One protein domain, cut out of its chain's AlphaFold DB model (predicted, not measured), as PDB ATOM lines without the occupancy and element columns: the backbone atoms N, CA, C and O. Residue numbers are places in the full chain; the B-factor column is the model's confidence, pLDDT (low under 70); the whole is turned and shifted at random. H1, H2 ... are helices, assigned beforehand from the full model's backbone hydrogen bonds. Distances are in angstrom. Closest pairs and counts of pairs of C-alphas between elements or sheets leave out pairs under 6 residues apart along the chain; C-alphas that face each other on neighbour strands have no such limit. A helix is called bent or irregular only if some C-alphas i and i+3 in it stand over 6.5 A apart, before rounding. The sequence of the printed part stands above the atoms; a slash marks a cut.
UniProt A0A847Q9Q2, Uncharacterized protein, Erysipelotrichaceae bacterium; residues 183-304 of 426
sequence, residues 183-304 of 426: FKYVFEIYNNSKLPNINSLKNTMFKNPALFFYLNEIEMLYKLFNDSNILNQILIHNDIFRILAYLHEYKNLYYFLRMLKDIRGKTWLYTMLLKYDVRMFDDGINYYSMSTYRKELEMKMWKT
ATOM      1  N   PHE A 183     169.736 141.586 107.953       91.62
ATOM      2  CA  PHE A 183     170.302 142.889 107.622       91.62
ATOM      3  C   PHE A 183     170.387 143.133 106.106       91.62
ATOM      4  O   PHE A 183     170.195 144.257 105.650       91.62
ATOM      5  N   LYS A 184     170.578 142.077 105.302       90.25
ATOM      6  CA  LYS A 184     170.593 142.161 103.832       90.25
ATOM      7  C   LYS A 184     169.292 142.732 103.246       90.25
ATOM      8  O   LYS A 184     169.344 143.403 102.222       90.25
ATOM      9  N   TYR A 185     168.148 142.521 103.901       90.62
ATOM     10  CA  TYR A 185     166.845 143.030 103.451       90.62
ATOM     11  C   TYR A 185     166.589 144.489 103.849       90.62
ATOM     12  O   TYR A 185     165.679 145.124 103.322       90.62
ATOM     13  N   VAL A 186     167.399 145.067 104.743       91.81
ATOM     14  CA  VAL A 186     167.245 146.469 105.173       91.81
ATOM     15  C   VAL A 186     167.426 147.437 104.005       91.81
ATOM     16  O   VAL A 186     166.756 148.466 103.942       91.81
ATOM     17  N   PHE A 187     168.273 147.075 103.039       91.50
ATOM     18  CA  PHE A 187     168.443 147.839 101.807       91.50
ATOM     19  C   PHE A 187     167.146 147.976 101.010       91.50
ATOM     20  O   PHE A 187     166.768 149.076 100.612       91.50
ATOM     21  N   GLU A 188     166.432 146.868 100.838       93.31
ATOM     22  CA  GLU A 188     165.151 146.841 100.141       93.31
ATOM     23  C   GLU A 188     164.078 147.628 100.906       93.31
ATOM     24  O   GLU A 188     163.314 148.380 100.302       93.31
ATOM     25  N   ILE A 189     164.057 147.526 102.241       95.00
ATOM     26  CA  ILE A 189     163.147 148.322 103.078       95.00
ATOM     27  C   ILE A 189     163.368 149.823 102.846       95.00
ATOM     28  O   ILE A 189     162.394 150.555 102.690       95.00
ATOM     29  N   TYR A 190     164.624 150.279 102.808       94.94
ATOM     30  CA  TYR A 190     164.946 151.686 102.567       94.94
ATOM     31  C   TYR A 190     164.523 152.146 101.167       94.94
ATOM     32  O   TYR A 190     163.881 153.184 101.039       94.94
ATOM     33  N   ASN A 191     164.823 151.363 100.127       93.00
ATOM     34  CA  ASN A 191     164.463 151.715  98.747       93.00
ATOM     35  C   ASN A 191     162.948 151.780  98.521       93.00
ATOM     36  O   ASN A 191     162.489 152.550  97.685       93.00
ATOM     37  N   ASN A 192     162.180 150.994  99.276       94.50
ATOM     38  CA  ASN A 192     160.720 150.997  99.227       94.50
ATOM     39  C   ASN A 192     160.079 152.069 100.131       94.50
ATOM     40  O   ASN A 192     158.851 152.136 100.216       94.50
ATOM     41  N   SER A 193     160.881 152.870 100.838       95.06
ATOM     42  CA  SER A 193     160.391 153.952 101.697       95.06
ATOM     43  C   SER A 193     160.124 155.236 100.910       95.06
ATOM     44  O   SER A 193     160.569 155.407  99.777       95.06
ATOM     45  N   LYS A 194     159.425 156.182 101.538       95.06
ATOM     46  CA  LYS A 194     159.210 157.544 101.013       95.06
ATOM     47  C   LYS A 194     160.345 158.505 101.369       95.06
ATOM     48  O   LYS A 194     160.201 159.715 101.190       95.06
ATOM     49  N   LEU A 195     161.437 157.995 101.934       95.56
ATOM     50  CA  LEU A 195     162.584 158.809 102.302       95.56
ATOM     51  C   LEU A 195     163.404 159.177 101.060       95.56
ATOM     52  O   LEU A 195     163.506 158.390 100.119       95.56
ATOM     53  N   PRO A 196     164.024 160.366 101.047       92.69
ATOM     54  CA  PRO A 196     164.850 160.788  99.931       92.69
ATOM     55  C   PRO A 196     166.124 159.944  99.876       92.69
ATOM     56  O   PRO A 196     166.771 159.709 100.898       92.69
ATOM     57  N   ASN A 197     166.523 159.537  98.672       89.69
ATOM     58  CA  ASN A 197     167.722 158.731  98.450       89.69
ATOM     59  C   ASN A 197     168.994 159.599  98.481       89.69
ATOM     60  O   ASN A 197     169.612 159.867  97.454       89.69
ATOM     61  N   ILE A 198     169.358 160.081  99.673       92.12
ATOM     62  CA  ILE A 198     170.545 160.914  99.908       92.12
ATOM     63  C   ILE A 198     171.529 160.139 100.783       92.12
ATOM     64  O   ILE A 198     171.152 159.559 101.803       92.12
ATOM     65  N   ASN A 199     172.813 160.171 100.412       91.75
ATOM     66  CA  ASN A 199     173.867 159.397 101.073       91.75
ATOM     67  C   ASN A 199     173.963 159.647 102.585       91.75
ATOM     68  O   ASN A 199     174.155 158.697 103.336       91.75
ATOM     69  N   SER A 200     173.805 160.889 103.053       93.19
ATOM     70  CA  SER A 200     173.860 161.219 104.485       93.19
ATOM     71  C   SER A 200     172.749 160.531 105.283       93.19
ATOM     72  O   SER A 200     173.034 159.849 106.264       93.19
ATOM     73  N   LEU A 201     171.502 160.640 104.818       94.12
ATOM     74  CA  LEU A 201     170.343 160.018 105.454       94.12
ATOM     75  C   LEU A 201     170.439 158.491 105.424       94.12
ATOM     76  O   LEU A 201     170.206 157.826 106.435       94.12
ATOM     77  N   LYS A 202     170.834 157.941 104.274       94.56
ATOM     78  CA  LYS A 202     171.110 156.516 104.111       94.56
ATOM     79  C   LYS A 202     172.145 156.065 105.144       94.56
ATOM     80  O   LYS A 202     171.862 155.180 105.946       94.56
ATOM     81  N   ASN A 203     173.298 156.725 105.209       95.06
ATOM     82  CA  ASN A 203     174.355 156.398 106.165       95.06
ATOM     83  C   ASN A 203     173.853 156.406 107.616       95.06
ATOM     84  O   ASN A 203     174.169 155.479 108.359       95.06
ATOM     85  N   THR A 204     173.032 157.382 108.009       95.19
ATOM     86  CA  THR A 204     172.425 157.433 109.348       95.19
ATOM     87  C   THR A 204     171.527 156.223 109.622       95.19
ATOM     88  O   THR A 204     171.714 155.538 110.630       95.19
ATOM     89  N   MET A 205     170.618 155.894 108.700       95.06
ATOM     90  CA  MET A 205     169.704 154.750 108.831       95.06
ATOM     91  C   MET A 205     170.446 153.405 108.887       95.06
ATOM     92  O   MET A 205     170.100 152.541 109.688       95.06
ATOM     93  N   PHE A 206     171.491 153.210 108.077       93.69
ATOM     94  CA  PHE A 206     172.274 151.963 108.079       93.69
ATOM     95  C   PHE A 206     173.266 151.876 109.246       93.69
ATOM     96  O   PHE A 206     173.596 150.770 109.680       93.69
ATOM     97  N   LYS A 207     173.725 153.013 109.784       92.81
ATOM     98  CA  LYS A 207     174.535 153.054 111.011       92.81
ATOM     99  C   LYS A 207     173.702 152.685 112.238       92.81
ATOM    100  O   LYS A 207     174.215 151.992 113.112       92.81
ATOM    101  N   ASN A 208     172.432 153.095 112.271       93.69
ATOM    102  CA  ASN A 208     171.478 152.754 113.324       93.69
ATOM    103  C   ASN A 208     170.221 152.066 112.749       93.69
ATOM    104  O   ASN A 208     169.154 152.678 112.651       93.69
ATOM    105  N   PRO A 209     170.308 150.771 112.395       94.31
ATOM    106  CA  PRO A 209     169.209 150.075 111.737       94.31
ATOM    107  C   PRO A 209     167.973 149.869 112.624       94.31
ATOM    108  O   PRO A 209     166.924 149.489 112.112       94.31
ATOM    109  N   ALA A 210     168.038 150.134 113.931       94.38
ATOM    110  CA  ALA A 210     166.847 150.096 114.778       94.38
ATOM    111  C   ALA A 210     165.853 151.224 114.439       94.38
ATOM    112  O   ALA A 210     164.661 151.084 114.701       94.38
ATOM    113  N   LEU A 211     166.295 152.290 113.762       96.00
ATOM    114  CA  LEU A 211     165.413 153.339 113.239       96.00
ATOM    115  C   LEU A 211     164.340 152.796 112.282       96.00
ATOM    116  O   LEU A 211     163.239 153.336 112.232       96.00
ATOM    117  N   PHE A 212     164.603 151.693 111.572       96.38
ATOM    118  CA  PHE A 212     163.622 151.099 110.659       96.38
ATOM    119  C   PHE A 212     162.370 150.569 111.364       96.38
ATOM    120  O   PHE A 212     161.328 150.489 110.717       96.38
ATOM    121  N   PHE A 213     162.416 150.276 112.671       96.06
ATOM    122  CA  PHE A 213     161.200 149.970 113.433       96.06
ATOM    123  C   PHE A 213     160.181 151.113 113.371       96.06
ATOM    124  O   PHE A 213     158.982 150.854 113.332       96.06
ATOM    125  N   TYR A 214     160.673 152.346 113.283       96.62
ATOM    126  CA  TYR A 214     159.903 153.583 113.266       96.62
ATOM    127  C   TYR A 214     159.879 154.242 111.880       96.62
ATOM    128  O   TYR A 214     159.778 155.462 111.758       96.62
ATOM    129  N   LEU A 215     160.024 153.458 110.805       96.50
ATOM    130  CA  LEU A 215     160.129 154.000 109.446       96.50
ATOM    131  C   LEU A 215     158.949 154.917 109.087       96.50
ATOM    132  O   LEU A 215     159.152 155.959 108.473       96.50
ATOM    133  N   ASN A 216     157.735 154.565 109.515       95.69
ATOM    134  CA  ASN A 216     156.545 155.375 109.256       95.69
ATOM    135  C   ASN A 216     156.634 156.739 109.952       95.69
ATOM    136  O   ASN A 216     156.330 157.766 109.352       95.69
ATOM    137  N   GLU A 217     157.071 156.760 111.209       96.88
ATOM    138  CA  GLU A 217     157.228 157.974 112.002       96.88
ATOM    139  C   GLU A 217     158.351 158.857 111.430       96.88
ATOM    140  O   GLU A 217     158.213 160.079 111.365       96.88
ATOM    141  N   ILE A 218     159.423 158.251 110.915       97.50
ATOM    142  CA  ILE A 218     160.503 158.962 110.217       97.50
ATOM    143  C   ILE A 218     160.002 159.566 108.896       97.50
ATOM    144  O   ILE A 218     160.292 160.725 108.606       97.50
ATOM    145  N   GLU A 219     159.205 158.836 108.112       96.75
ATOM    146  CA  GLU A 219     158.551 159.377 106.911       96.75
ATOM    147  C   GLU A 219     157.589 160.527 107.249       96.75
ATOM    148  O   GLU A 219     157.491 161.503 106.502       96.75
ATOM    149  N   MET A 220     156.901 160.454 108.393       96.00
ATOM    150  CA  MET A 220     156.052 161.539 108.890       96.00
ATOM    151  C   MET A 220     156.874 162.781 109.243       96.00
ATOM    152  O   MET A 220     156.490 163.884 108.847       96.00
ATOM    153  N   LEU A 221     158.014 162.621 109.923       96.12
ATOM    154  CA  LEU A 221     158.948 163.716 110.199       96.12
ATOM    155  C   LEU A 221     159.516 164.308 108.905       96.12
ATOM    156  O   LEU A 221     159.552 165.529 108.756       96.12
ATOM    157  N   TYR A 222     159.878 163.469 107.931       96.69
ATOM    158  CA  TYR A 222     160.329 163.947 106.627       96.69
ATOM    159  C   TYR A 222     159.253 164.792 105.944       96.69
ATOM    160  O   TYR A 222     159.523 165.913 105.528       96.69
ATOM    161  N   LYS A 223     158.007 164.308 105.910       95.69
ATOM    162  CA  LYS A 223     156.869 165.051 105.355       95.69
ATOM    163  C   LYS A 223     156.597 166.360 106.106       95.69
ATOM    164  O   LYS A 223     156.159 167.337 105.503       95.69
ATOM    165  N   LEU A 224     156.808 166.378 107.420       95.44
ATOM    166  CA  LEU A 224     156.590 167.552 108.262       95.44
ATOM    167  C   LEU A 224     157.585 168.670 107.928       95.44
ATOM    168  O   LEU A 224     157.161 169.799 107.669       95.44
ATOM    169  N   PHE A 225     158.881 168.353 107.906       95.38
ATOM    170  CA  PHE A 225     159.947 169.333 107.687       95.38
ATOM    171  C   PHE A 225     160.244 169.599 106.207       95.38
ATOM    172  O   PHE A 225     160.658 170.707 105.870       95.38
ATOM    173  N   ASN A 226     160.001 168.612 105.340       93.81
ATOM    174  CA  ASN A 226     160.351 168.600 103.916       93.81
ATOM    175  C   ASN A 226     161.816 169.004 103.661       93.81
ATOM    176  O   ASN A 226     162.124 169.761 102.742       93.81
ATOM    177  N   ASP A 227     162.712 168.552 104.537       94.12
ATOM    178  CA  ASP A 227     164.114 168.957 104.563       94.12
ATOM    179  C   ASP A 227     164.966 167.798 105.087       94.12
ATOM    180  O   ASP A 227     164.879 167.399 106.252       94.12
ATOM    181  N   SER A 228     165.772 167.224 104.197       93.44
ATOM    182  CA  SER A 228     166.576 166.038 104.486       93.44
ATOM    183  C   SER A 228     167.697 166.311 105.485       93.44
ATOM    184  O   SER A 228     168.092 165.400 106.211       93.44
ATOM    185  N   ASN A 229     168.205 167.547 105.545       92.75
ATOM    186  CA  ASN A 229     169.273 167.915 106.472       92.75
ATOM    187  C   ASN A 229     168.730 168.017 107.895       92.75
ATOM    188  O   ASN A 229     169.309 167.433 108.810       92.75
ATOM    189  N   ILE A 230     167.578 168.678 108.058       93.81
ATOM    190  CA  ILE A 230     166.866 168.747 109.342       93.81
ATOM    191  C   ILE A 230     166.491 167.341 109.813       93.81
ATOM    192  O   ILE A 230     166.753 166.987 110.961       93.81
ATOM    193  N   LEU A 231     165.931 166.510 108.925       95.75
ATOM    194  CA  LEU A 231     165.607 165.126 109.265       95.75
ATOM    195  C   LEU A 231     166.848 164.374 109.753       95.75
ATOM    196  O   LEU A 231     166.803 163.733 110.797       95.75
ATOM    197  N   ASN A 232     167.961 164.473 109.027       94.81
ATOM    198  CA  ASN A 232     169.190 163.787 109.401       94.81
ATOM    199  C   ASN A 232     169.711 164.243 110.775       94.81
ATOM    200  O   ASN A 232     170.146 163.403 111.555       94.81
ATOM    201  N   GLN A 233     169.615 165.539 111.094       93.56
ATOM    202  CA  GLN A 233     169.964 166.081 112.414       93.56
ATOM    203  C   GLN A 233     169.058 165.542 113.529       93.56
ATOM    204  O   GLN A 233     169.548 165.206 114.604       93.56
ATOM    205  N   ILE A 234     167.757 165.398 113.266       94.56
ATOM    206  CA  ILE A 234     166.825 164.778 114.214       94.56
ATOM    207  C   ILE A 234     167.196 163.308 114.446       94.56
ATOM    208  O   ILE A 234     167.252 162.861 115.587       94.56
ATOM    209  N   LEU A 235     167.499 162.554 113.386       95.38
ATOM    210  CA  LEU A 235     167.780 161.117 113.485       95.38
ATOM    211  C   LEU A 235     169.074 160.771 114.232       95.38
ATOM    212  O   LEU A 235     169.189 159.663 114.754       95.38
ATOM    213  N   ILE A 236     170.039 161.691 114.281       94.38
ATOM    214  CA  ILE A 236     171.276 161.524 115.058       94.38
ATOM    215  C   ILE A 236     171.155 162.041 116.498       94.38
ATOM    216  O   ILE A 236     172.124 161.953 117.248       94.38
ATOM    217  N   HIS A 237     169.999 162.588 116.890       92.56
ATOM    218  CA  HIS A 237     169.771 163.079 118.244       92.56
ATOM    219  C   HIS A 237     169.751 161.933 119.266       92.56
ATOM    220  O   HIS A 237     169.198 160.866 119.002       92.56
ATOM    221  N   ASN A 238     170.294 162.171 120.463       89.75
ATOM    222  CA  ASN A 238     170.426 161.143 121.505       89.75
ATOM    223  C   ASN A 238     169.073 160.552 121.939       89.75
ATOM    224  O   ASN A 238     168.966 159.349 122.162       89.75
ATOM    225  N   ASP A 239     168.030 161.382 121.980       88.69
ATOM    226  CA  ASP A 239     166.678 160.983 122.396       88.69
ATOM    227  C   ASP A 239     165.758 160.603 121.220       88.69
ATOM    228  O   ASP A 239     164.535 160.562 121.365       88.69
ATOM    229  N   ILE A 240     166.307 160.306 120.034       92.56
ATOM    230  CA  ILE A 240     165.499 160.020 118.837       92.56
ATOM    231  C   ILE A 240     164.472 158.902 119.056       92.56
ATOM    232  O   ILE A 240     163.320 159.023 118.644       92.56
ATOM    233  N   PHE A 241     164.839 157.820 119.745       92.31
ATOM    234  CA  PHE A 241     163.905 156.720 119.986       92.31
ATOM    235  C   PHE A 241     162.746 157.118 120.899       92.31
ATOM    236  O   PHE A 241     161.654 156.584 120.729       92.31
ATOM    237  N   ARG A 242     162.941 158.081 121.810       90.75
ATOM    238  CA  ARG A 242     161.857 158.642 122.625       90.75
ATOM    239  C   ARG A 242     160.897 159.440 121.748       90.75
ATOM    240  O   ARG A 242     159.697 159.187 121.783       90.75
ATOM    241  N   ILE A 243     161.430 160.324 120.904       92.50
ATOM    242  CA  ILE A 243     160.648 161.107 119.934       92.50
ATOM    243  C   ILE A 243     159.800 160.197 119.039       92.50
ATOM    244  O   ILE A 243     158.593 160.398 118.893       92.50
ATOM    245  N   LEU A 244     160.422 159.172 118.458       94.88
ATOM    246  CA  LEU A 244     159.742 158.237 117.567       94.88
ATOM    247  C   LEU A 244     158.717 157.370 118.313       94.88
ATOM    248  O   LEU A 244     157.641 157.122 117.774       94.88
ATOM    249  N   ALA A 245     159.001 156.968 119.556       92.62
ATOM    250  CA  ALA A 245     158.051 156.236 120.393       92.62
ATOM    251  C   ALA A 245     156.784 157.054 120.686       92.62
ATOM    252  O   ALA A 245     155.685 156.535 120.496       92.62
ATOM    253  N   TYR A 246     156.913 158.339 121.043       92.25
ATOM    254  CA  TYR A 246     155.753 159.217 121.249       92.25
ATOM    255  C   TYR A 246     154.905 159.360 119.982       92.25
ATOM    256  O   TYR A 246     153.682 159.260 120.045       92.25
ATOM    257  N   LEU A 247     155.532 159.550 118.818       93.88
ATOM    258  CA  LEU A 247     154.806 159.639 117.544       93.88
ATOM    259  C   LEU A 247     154.104 158.329 117.170       93.88
ATOM    260  O   LEU A 247     153.013 158.358 116.597       93.88
ATOM    261  N   HIS A 248     154.724 157.195 117.498       93.75
ATOM    262  CA  HIS A 248     154.155 155.874 117.269       93.75
ATOM    263  C   HIS A 248     152.915 155.626 118.136       93.75
ATOM    264  O   HIS A 248     151.895 155.130 117.647       93.75
ATOM    265  N   GLU A 249     152.998 155.982 119.420       90.75
ATOM    266  CA  GLU A 249     151.929 155.790 120.400       90.75
ATOM    267  C   GLU A 249     150.774 156.780 120.183       90.75
ATOM    268  O   GLU A 249     149.609 156.384 120.119       90.75
ATOM    269  N   TYR A 250     151.091 158.055 119.955       91.25
ATOM    270  CA  TYR A 250     150.119 159.138 119.820       91.25
ATOM    271  C   TYR A 250     150.115 159.712 118.402       91.25
ATOM    272  O   TYR A 250     150.605 160.809 118.138       91.25
ATOM    273  N   LYS A 251     149.471 159.005 117.468       87.06
ATOM    274  CA  LYS A 251     149.409 159.398 116.042       87.06
ATOM    275  C   LYS A 251     148.909 160.829 115.800       87.06
ATOM    276  O   LYS A 251     149.317 161.466 114.830       87.06
ATOM    277  N   ASN A 252     148.046 161.346 116.679       87.62
ATOM    278  CA  ASN A 252     147.511 162.705 116.575       87.62
ATOM    279  C   ASN A 252     148.576 163.792 116.788       87.62
ATOM    280  O   ASN A 252     148.409 164.901 116.279       87.62
ATOM    281  N   LEU A 253     149.699 163.473 117.446       92.56
ATOM    282  CA  LEU A 253     150.808 164.411 117.628       92.56
ATOM    283  C   LEU A 253     151.335 164.941 116.296       92.56
ATOM    284  O   LEU A 253     151.711 166.101 116.215       92.56
ATOM    285  N   TYR A 254     151.290 164.157 115.219       93.25
ATOM    286  CA  TYR A 254     151.688 164.645 113.898       93.25
ATOM    287  C   TYR A 254     150.902 165.881 113.443       93.25
ATOM    288  O   TYR A 254     151.486 166.833 112.923       93.25
ATOM    289  N   TYR A 255     149.582 165.886 113.643       92.81
ATOM    290  CA  TYR A 255     148.738 167.019 113.266       92.81
ATOM    291  C   TYR A 255     148.999 168.230 114.161       92.81
ATOM    292  O   TYR A 255     149.043 169.354 113.667       92.81
ATOM    293  N   PHE A 256     149.249 167.992 115.448       92.38
ATOM    294  CA  PHE A 256     149.668 169.030 116.383       92.38
ATOM    295  C   PHE A 256     151.003 169.669 115.973       92.38
ATOM    296  O   PHE A 256     151.087 170.890 115.839       92.38
ATOM    297  N   LEU A 257     152.022 168.862 115.664       93.56
ATOM    298  CA  LEU A 257     153.316 169.357 115.187       93.56
ATOM    299  C   LEU A 257     153.183 170.120 113.868       93.56
ATOM    300  O   LEU A 257     153.825 171.153 113.686       93.56
ATOM    301  N   ARG A 258     152.335 169.647 112.946       94.81
ATOM    302  CA  ARG A 258     152.045 170.357 111.696       94.81
ATOM    303  C   ARG A 258     151.447 171.736 111.964       94.81
ATOM    304  O   ARG A 258     151.929 172.709 111.401       94.81
ATOM    305  N   MET A 259     150.456 171.825 112.844       91.88
ATOM    306  CA  MET A 259     149.861 173.103 113.235       91.88
ATOM    307  C   MET A 259     150.905 174.045 113.851       91.88
ATOM    308  O   MET A 259     150.980 175.207 113.461       91.88
ATOM    309  N   LEU A 260     151.749 173.558 114.767       90.56
ATOM    310  CA  LEU A 260     152.820 174.373 115.347       90.56
ATOM    311  C   LEU A 260     153.816 174.850 114.288       90.56
ATOM    312  O   LEU A 260     154.220 176.013 114.312       90.56
ATOM    313  N   LYS A 261     154.169 173.988 113.328       93.06
ATOM    314  CA  LYS A 261     154.998 174.365 112.179       93.06
ATOM    315  C   LYS A 261     154.373 175.516 111.397       93.06
ATOM    316  O   LYS A 261     155.084 176.447 111.034       93.06
ATOM    317  N   ASP A 262     153.073 175.448 111.138       92.25
ATOM    318  CA  ASP A 262     152.359 176.451 110.348       92.25
ATOM    319  C   ASP A 262     152.251 177.793 111.107       92.25
ATOM    320  O   ASP A 262     152.248 178.853 110.490       92.25
ATOM    321  N   ILE A 263     152.237 177.765 112.448       89.81
ATOM    322  CA  ILE A 263     152.204 178.967 113.301       89.81
ATOM    323  C   ILE A 263     153.594 179.605 113.473       89.81
ATOM    324  O   ILE A 263     153.708 180.828 113.492       89.81
ATOM    325  N   ARG A 264     154.645 178.795 113.654       88.44
ATOM    326  CA  ARG A 264     155.975 179.243 114.126       88.44
ATOM    327  C   ARG A 264     157.109 179.077 113.128       88.44
ATOM    328  O   ARG A 264     158.209 179.580 113.345       88.44
ATOM    329  N   GLY A 265     156.863 178.333 112.063       90.56
ATOM    330  CA  GLY A 265     157.877 177.931 111.108       90.56
ATOM    331  C   GLY A 265     158.659 176.685 111.529       90.56
ATOM    332  O   GLY A 265     158.672 176.239 112.680       90.56
ATOM    333  N   LYS A 266     159.347 176.113 110.536       92.50
ATOM    334  CA  LYS A 266     160.084 174.848 110.662       92.50
ATOM    335  C   LYS A 266     161.255 174.913 111.645       92.50
ATOM    336  O   LYS A 266     161.474 173.952 112.373       92.50
ATOM    337  N   THR A 267     161.987 176.028 111.676       89.94
ATOM    338  CA  THR A 267     163.203 176.174 112.490       89.94
ATOM    339  C   THR A 267     162.873 176.138 113.973       89.94
ATOM    340  O   THR A 267     163.509 175.406 114.721       89.94
ATOM    341  N   TRP A 268     161.826 176.863 114.379       89.88
ATOM    342  CA  TRP A 268     161.349 176.843 115.756       89.88
ATOM    343  C   TRP A 268     160.935 175.430 116.164       89.88
ATOM    344  O   TRP A 268     161.424 174.912 117.161       89.88
ATOM    345  N   LEU A 269     160.109 174.763 115.348       91.38
ATOM    346  CA  LEU A 269     159.648 173.409 115.648       91.38
ATOM    347  C   LEU A 269     160.806 172.416 115.790       91.38
ATOM    348  O   LEU A 269     160.803 171.600 116.705       91.38
ATOM    349  N   TYR A 270     161.799 172.503 114.905       91.75
ATOM    350  CA  TYR A 270     163.017 171.703 114.985       91.75
ATOM    351  C   TYR A 270     163.751 171.922 116.315       91.75
ATOM    352  O   TYR A 270     164.035 170.959 117.023       91.75
ATOM    353  N   THR A 271     164.001 173.178 116.698       88.62
ATOM    354  CA  THR A 271     164.663 173.507 117.970       88.62
ATOM    355  C   THR A 271     163.876 172.984 119.171       88.62
ATOM    356  O   THR A 271     164.467 172.432 120.099       88.62
ATOM    357  N   MET A 272     162.549 173.113 119.146       86.62
ATOM    358  CA  MET A 272     161.684 172.639 120.226       86.62
ATOM    359  C   MET A 272     161.671 171.118 120.334       86.62
ATOM    360  O   MET A 272     161.791 170.593 121.437       86.62
ATOM    361  N   LEU A 273     161.598 170.416 119.203       88.62
ATOM    362  CA  LEU A 273     161.635 168.957 119.158       88.62
ATOM    363  C   LEU A 273     162.951 168.400 119.712       88.62
ATOM    364  O   LEU A 273     162.938 167.331 120.302       88.62
ATOM    365  N   LEU A 274     164.078 169.099 119.553       87.19
ATOM    366  CA  LEU A 274     165.358 168.627 120.093       87.19
ATOM    367  C   LEU A 274     165.597 169.030 121.553       87.19
ATOM    368  O   LEU A 274     166.254 168.301 122.287       87.19
ATOM    369  N   LYS A 275     165.079 170.183 121.992       85.81
ATOM    370  CA  LYS A 275     165.365 170.726 123.332       85.81
ATOM    371  C   LYS A 275     164.296 170.391 124.379       85.81
ATOM    372  O   LYS A 275     164.606 170.341 125.567       85.81
ATOM    373  N   TYR A 276     163.046 170.192 123.961       82.31
ATOM    374  CA  TYR A 276     161.880 170.088 124.848       82.31
ATOM    375  C   TYR A 276     160.864 169.029 124.379       82.31
ATOM    376  O   TYR A 276     159.660 169.223 124.543       82.31
ATOM    377  N   ASP A 277     161.326 167.914 123.806       77.12
ATOM    378  CA  ASP A 277     160.476 166.859 123.233       77.12
ATOM    379  C   ASP A 277     159.355 166.379 124.167       77.12
ATOM    380  O   ASP A 277     158.191 166.447 123.782       77.12
ATOM    381  N   VAL A 278     159.675 165.961 125.398       78.25
ATOM    382  CA  VAL A 278     158.687 165.427 126.359       78.25
ATOM    383  C   VAL A 278     157.563 166.431 126.603       78.25
ATOM    384  O   VAL A 278     156.395 166.117 126.405       78.25
ATOM    385  N   ARG A 279     157.923 167.674 126.939       78.06
ATOM    386  CA  ARG A 279     156.950 168.733 127.237       78.06
ATOM    387  C   ARG A 279     156.092 169.081 126.027       78.06
ATOM    388  O   ARG A 279     154.888 169.246 126.156       78.06
ATOM    389  N   MET A 280     156.696 169.146 124.843       82.88
ATOM    390  CA  MET A 280     155.958 169.424 123.615       82.88
ATOM    391  C   MET A 280     154.949 168.312 123.287       82.88
ATOM    392  O   MET A 280     153.871 168.593 122.764       82.88
ATOM    393  N   PHE A 281     155.279 167.053 123.580       87.19
ATOM    394  CA  PHE A 281     154.344 165.948 123.398       87.19
ATOM    395  C   PHE A 281     153.240 165.935 124.450       87.19
ATOM    396  O   PHE A 281     152.084 165.744 124.069       87.19
ATOM    397  N   ASP A 282     153.547 166.228 125.713       83.50
ATOM    398  CA  ASP A 282     152.534 166.400 126.761       83.50
ATOM    399  C   ASP A 282     151.544 167.515 126.391       83.50
ATOM    400  O   ASP A 282     150.328 167.329 126.475       83.50
ATOM    401  N   ASP A 283     152.040 168.645 125.881       80.50
ATOM    402  CA  ASP A 283     151.207 169.741 125.382       80.50
ATOM    403  C   ASP A 283     150.324 169.298 124.216       80.50
ATOM    404  O   ASP A 283     149.139 169.627 124.174       80.50
ATOM    405  N   GLY A 284     150.869 168.515 123.284       87.50
ATOM    406  CA  GLY A 284     150.110 167.967 122.165       87.50
ATOM    407  C   GLY A 284     149.001 167.018 122.613       87.50
ATOM    408  O   GLY A 284     147.878 167.106 122.114       87.50
ATOM    409  N   ILE A 285     149.281 166.143 123.582       85.81
ATOM    410  CA  ILE A 285     148.294 165.230 124.173       85.81
ATOM    411  C   ILE A 285     147.197 166.038 124.881       85.81
ATOM    412  O   ILE A 285     146.007 165.850 124.607       85.81
ATOM    413  N   ASN A 286     147.590 166.999 125.720       82.44
ATOM    414  CA  ASN A 286     146.669 167.854 126.463       82.44
ATOM    415  C   ASN A 286     145.814 168.711 125.530       82.44
ATOM    416  O   ASN A 286     144.602 168.799 125.733       82.44
ATOM    417  N   TYR A 287     146.405 169.275 124.474       85.81
ATOM    418  CA  TYR A 287     145.712 170.091 123.480       85.81
ATOM    419  C   TYR A 287     144.500 169.362 122.912       85.81
ATOM    420  O   TYR A 287     143.424 169.948 122.823       85.81
ATOM    421  N   TYR A 288     144.613 168.071 122.591       84.31
ATOM    422  CA  TYR A 288     143.474 167.328 122.050       84.31
ATOM    423  C   TYR A 288     142.334 167.133 123.049       84.31
ATOM    424  O   TYR A 288     141.183 167.097 122.610       84.31
ATOM    425  N   SER A 289     142.619 167.112 124.352       80.50
ATOM    426  CA  SER A 289     141.597 167.023 125.404       80.50
ATOM    427  C   SER A 289     140.864 168.349 125.684       80.50
ATOM    428  O   SER A 289     139.834 168.361 126.356       80.50
ATOM    429  N   MET A 290     141.363 169.476 125.165       79.56
ATOM    430  CA  MET A 290     140.789 170.801 125.413       79.56
ATOM    431  C   MET A 290     139.500 171.074 124.625       79.56
ATOM    432  O   MET A 290     139.310 170.603 123.497       79.56
ATOM    433  N   SER A 291     138.660 171.949 125.191       77.56
ATOM    434  CA  SER A 291     137.515 172.546 124.498       77.56
ATOM    435  C   SER A 291     137.957 173.427 123.322       77.56
ATOM    436  O   SER A 291     139.069 173.961 123.313       77.56
ATOM    437  N   THR A 292     137.069 173.621 122.342       82.75
ATOM    438  CA  THR A 292     137.322 174.460 121.155       82.75
ATOM    439  C   THR A 292     137.778 175.870 121.534       82.75
ATOM    440  O   THR A 292     138.801 176.335 121.043       82.75
ATOM    441  N   TYR A 293     137.093 176.502 122.492       77.81
ATOM    442  CA  TYR A 293     137.445 177.836 122.985       77.81
ATOM    443  C   TYR A 293     138.875 177.903 123.544       77.81
ATOM    444  O   TYR A 293     139.637 178.815 123.229       77.81
ATOM    445  N   ARG A 294     139.285 176.908 124.343       76.12
ATOM    446  CA  ARG A 294     140.632 176.889 124.927       76.12
ATOM    447  C   ARG A 294     141.708 176.650 123.867       76.12
ATOM    448  O   ARG A 294     142.751 177.295 123.920       76.12
ATOM    449  N   LYS A 295     141.435 175.800 122.872       81.94
ATOM    450  CA  LYS A 295     142.333 175.588 121.724       81.94
ATOM    451  C   LYS A 295     142.606 176.892 120.972       81.94
ATOM    452  O   LYS A 295     143.755 177.163 120.635       81.94
ATOM    453  N   GLU A 296     141.582 177.715 120.749       82.25
ATOM    454  CA  GLU A 296     141.734 179.018 120.088       82.25
ATOM    455  C   GLU A 296     142.606 179.991 120.893       82.25
ATOM    456  O   GLU A 296     143.418 180.716 120.312       82.25
ATOM    457  N   LEU A 297     142.467 180.005 122.222       77.19
ATOM    458  CA  LEU A 297     143.299 180.832 123.101       77.19
ATOM    459  C   LEU A 297     144.767 180.392 123.081       77.19
ATOM    460  O   LEU A 297     145.645 181.232 122.882       77.19
ATOM    461  N   GLU A 298     145.032 179.091 123.217       79.06
ATOM    462  CA  GLU A 298     146.391 178.537 123.141       79.06
ATOM    463  C   GLU A 298     147.053 178.888 121.801       79.06
ATOM    464  O   GLU A 298     148.161 179.423 121.767       79.06
ATOM    465  N   MET A 299     146.335 178.723 120.684       80.31
ATOM    466  CA  MET A 299     146.840 179.092 119.356       80.31
ATOM    467  C   MET A 299     147.187 180.583 119.235       80.31
ATOM    468  O   MET A 299     148.146 180.932 118.542       80.31
ATOM    469  N   LYS A 300     146.436 181.478 119.894       80.50
ATOM    470  CA  LYS A 300     146.773 182.912 119.954       80.50
ATOM    471  C   LYS A 300     148.035 183.147 120.785       80.50
ATOM    472  O   LYS A 300     148.901 183.907 120.356       80.50
ATOM    473  N   MET A 301     148.176 182.477 121.928       76.38
ATOM    474  CA  MET A 301     149.359 182.595 122.792       76.38
ATOM    475  C   MET A 301     150.629 182.076 122.118       76.38
ATOM    476  O   MET A 301     151.694 182.687 122.228       76.38
ATOM    477  N   TRP A 302     150.523 180.983 121.365       77.88
ATOM    478  CA  TRP A 302     151.643 180.448 120.601       77.88
ATOM    479  C   TRP A 302     152.072 181.354 119.453       77.88
ATOM    480  O   TRP A 302     153.150 181.142 118.931       77.88
ATOM    481  N   LYS A 303     151.304 182.366 119.043       77.62
ATOM    482  CA  LYS A 303     151.792 183.343 118.054       77.62
ATOM    483  C   LYS A 303     152.707 184.402 118.671       77.62
ATOM    484  O   LYS A 303     153.552 184.937 117.965       77.62
ATOM    485  N   THR A 304     152.539 184.718 119.955       68.62
ATOM    486  CA  THR A 304     153.069 185.962 120.542       68.62
ATOM    487  C   THR A 304     154.254 185.783 121.488       68.62
ATOM    488  O   THR A 304     155.047 186.707 121.632       68.62
TER     489      THR A 304
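What this domain is: This is residues 183 to 304 of the 426 residues of an uncharacterized protein of Erysipelotrichaceae bacterium (UniProt A0A847Q9Q2). Nine mostly short helices wind in stacked turns into a rod, a small solenoid in which H3, H4 and H5 make one three-helix turn and H6, H7 and H8 the next. H2, H4 and H7 form a row running the same way along one side, H5 and H8 run the same way on another, and H1 and H9 lie at the two ends of the rod. The printed part has 122 residues, with nine named helices, H1 to H9 in chain order, and no named strand; its class is all helix. It is compact, with a radius of gyration of the C-alphas of 15.4 A, and spans 52 by 24 by 24 A.

How they stand to each other: H1, residues 183 to 191, and H2, residues 199 to 207, are close but not clearly touching; their closest C-alphas, Tyr 190 and Lys 202, are 8.0 A apart. H3, residues 209 to 225, is irregular, C-alphas 213 and 216 being 8.3 A apart, with a kink of 75 degrees near residue 216. H4, residues 228 to 235, touches H2 at a shallow tilt of 18 degrees, the same way; the closest C-alphas, Leu 201 and Asn 232, are 5.6 A apart. H5, residues 240 to 249, touches residues 211 to 218 of H3 alone, about perpendicular at 76 degrees, closest at the C-alphas of Glu 217 and Leu 244, 6.1 A. The hub is H6, residues 253 to 264, which touches four helices. Among them, H7, residues 266 to 275, is closest to it at the C-alphas of Lys 261 and Leu 269, 5.9 A. H8, residues 277 to 289, touches H6 about perpendicular at 78 degrees, with the C-alphas of Leu 253 and Gly 284 closest at 5.8 A. H9, residues 292 to 304, touches H6 only at their ends, closest at the C-alphas of Ile 263 and Lys 303, 6.5 A. Every O i to N i+4 pair is within hydrogen-bond range in H2, H4, H5, H6 and H7, against 3 of 5 in H1, 8 of 13 in H3, 8 of 9 in H8 and 7 of 9 in H9.

Where its parts are: H1 begins at C-alpha 183, (170.302, 142.889, 107.622). H3 is 21.7 A from first to last C-alpha, H6 16.1 A and H8 19.0 A. H9, 19.5 A long, ends at C-alpha 304, (153.069, 185.962, 120.542).

The domain as a whole: The two C-alphas farthest apart, Lys 184 and Tyr 293, are 52.3 A apart. The printed part has no cut. The link from H1 to H2 is short and the other seven are tight. The mean pLDDT of the printed part is 90.0; residue 304 is under 70.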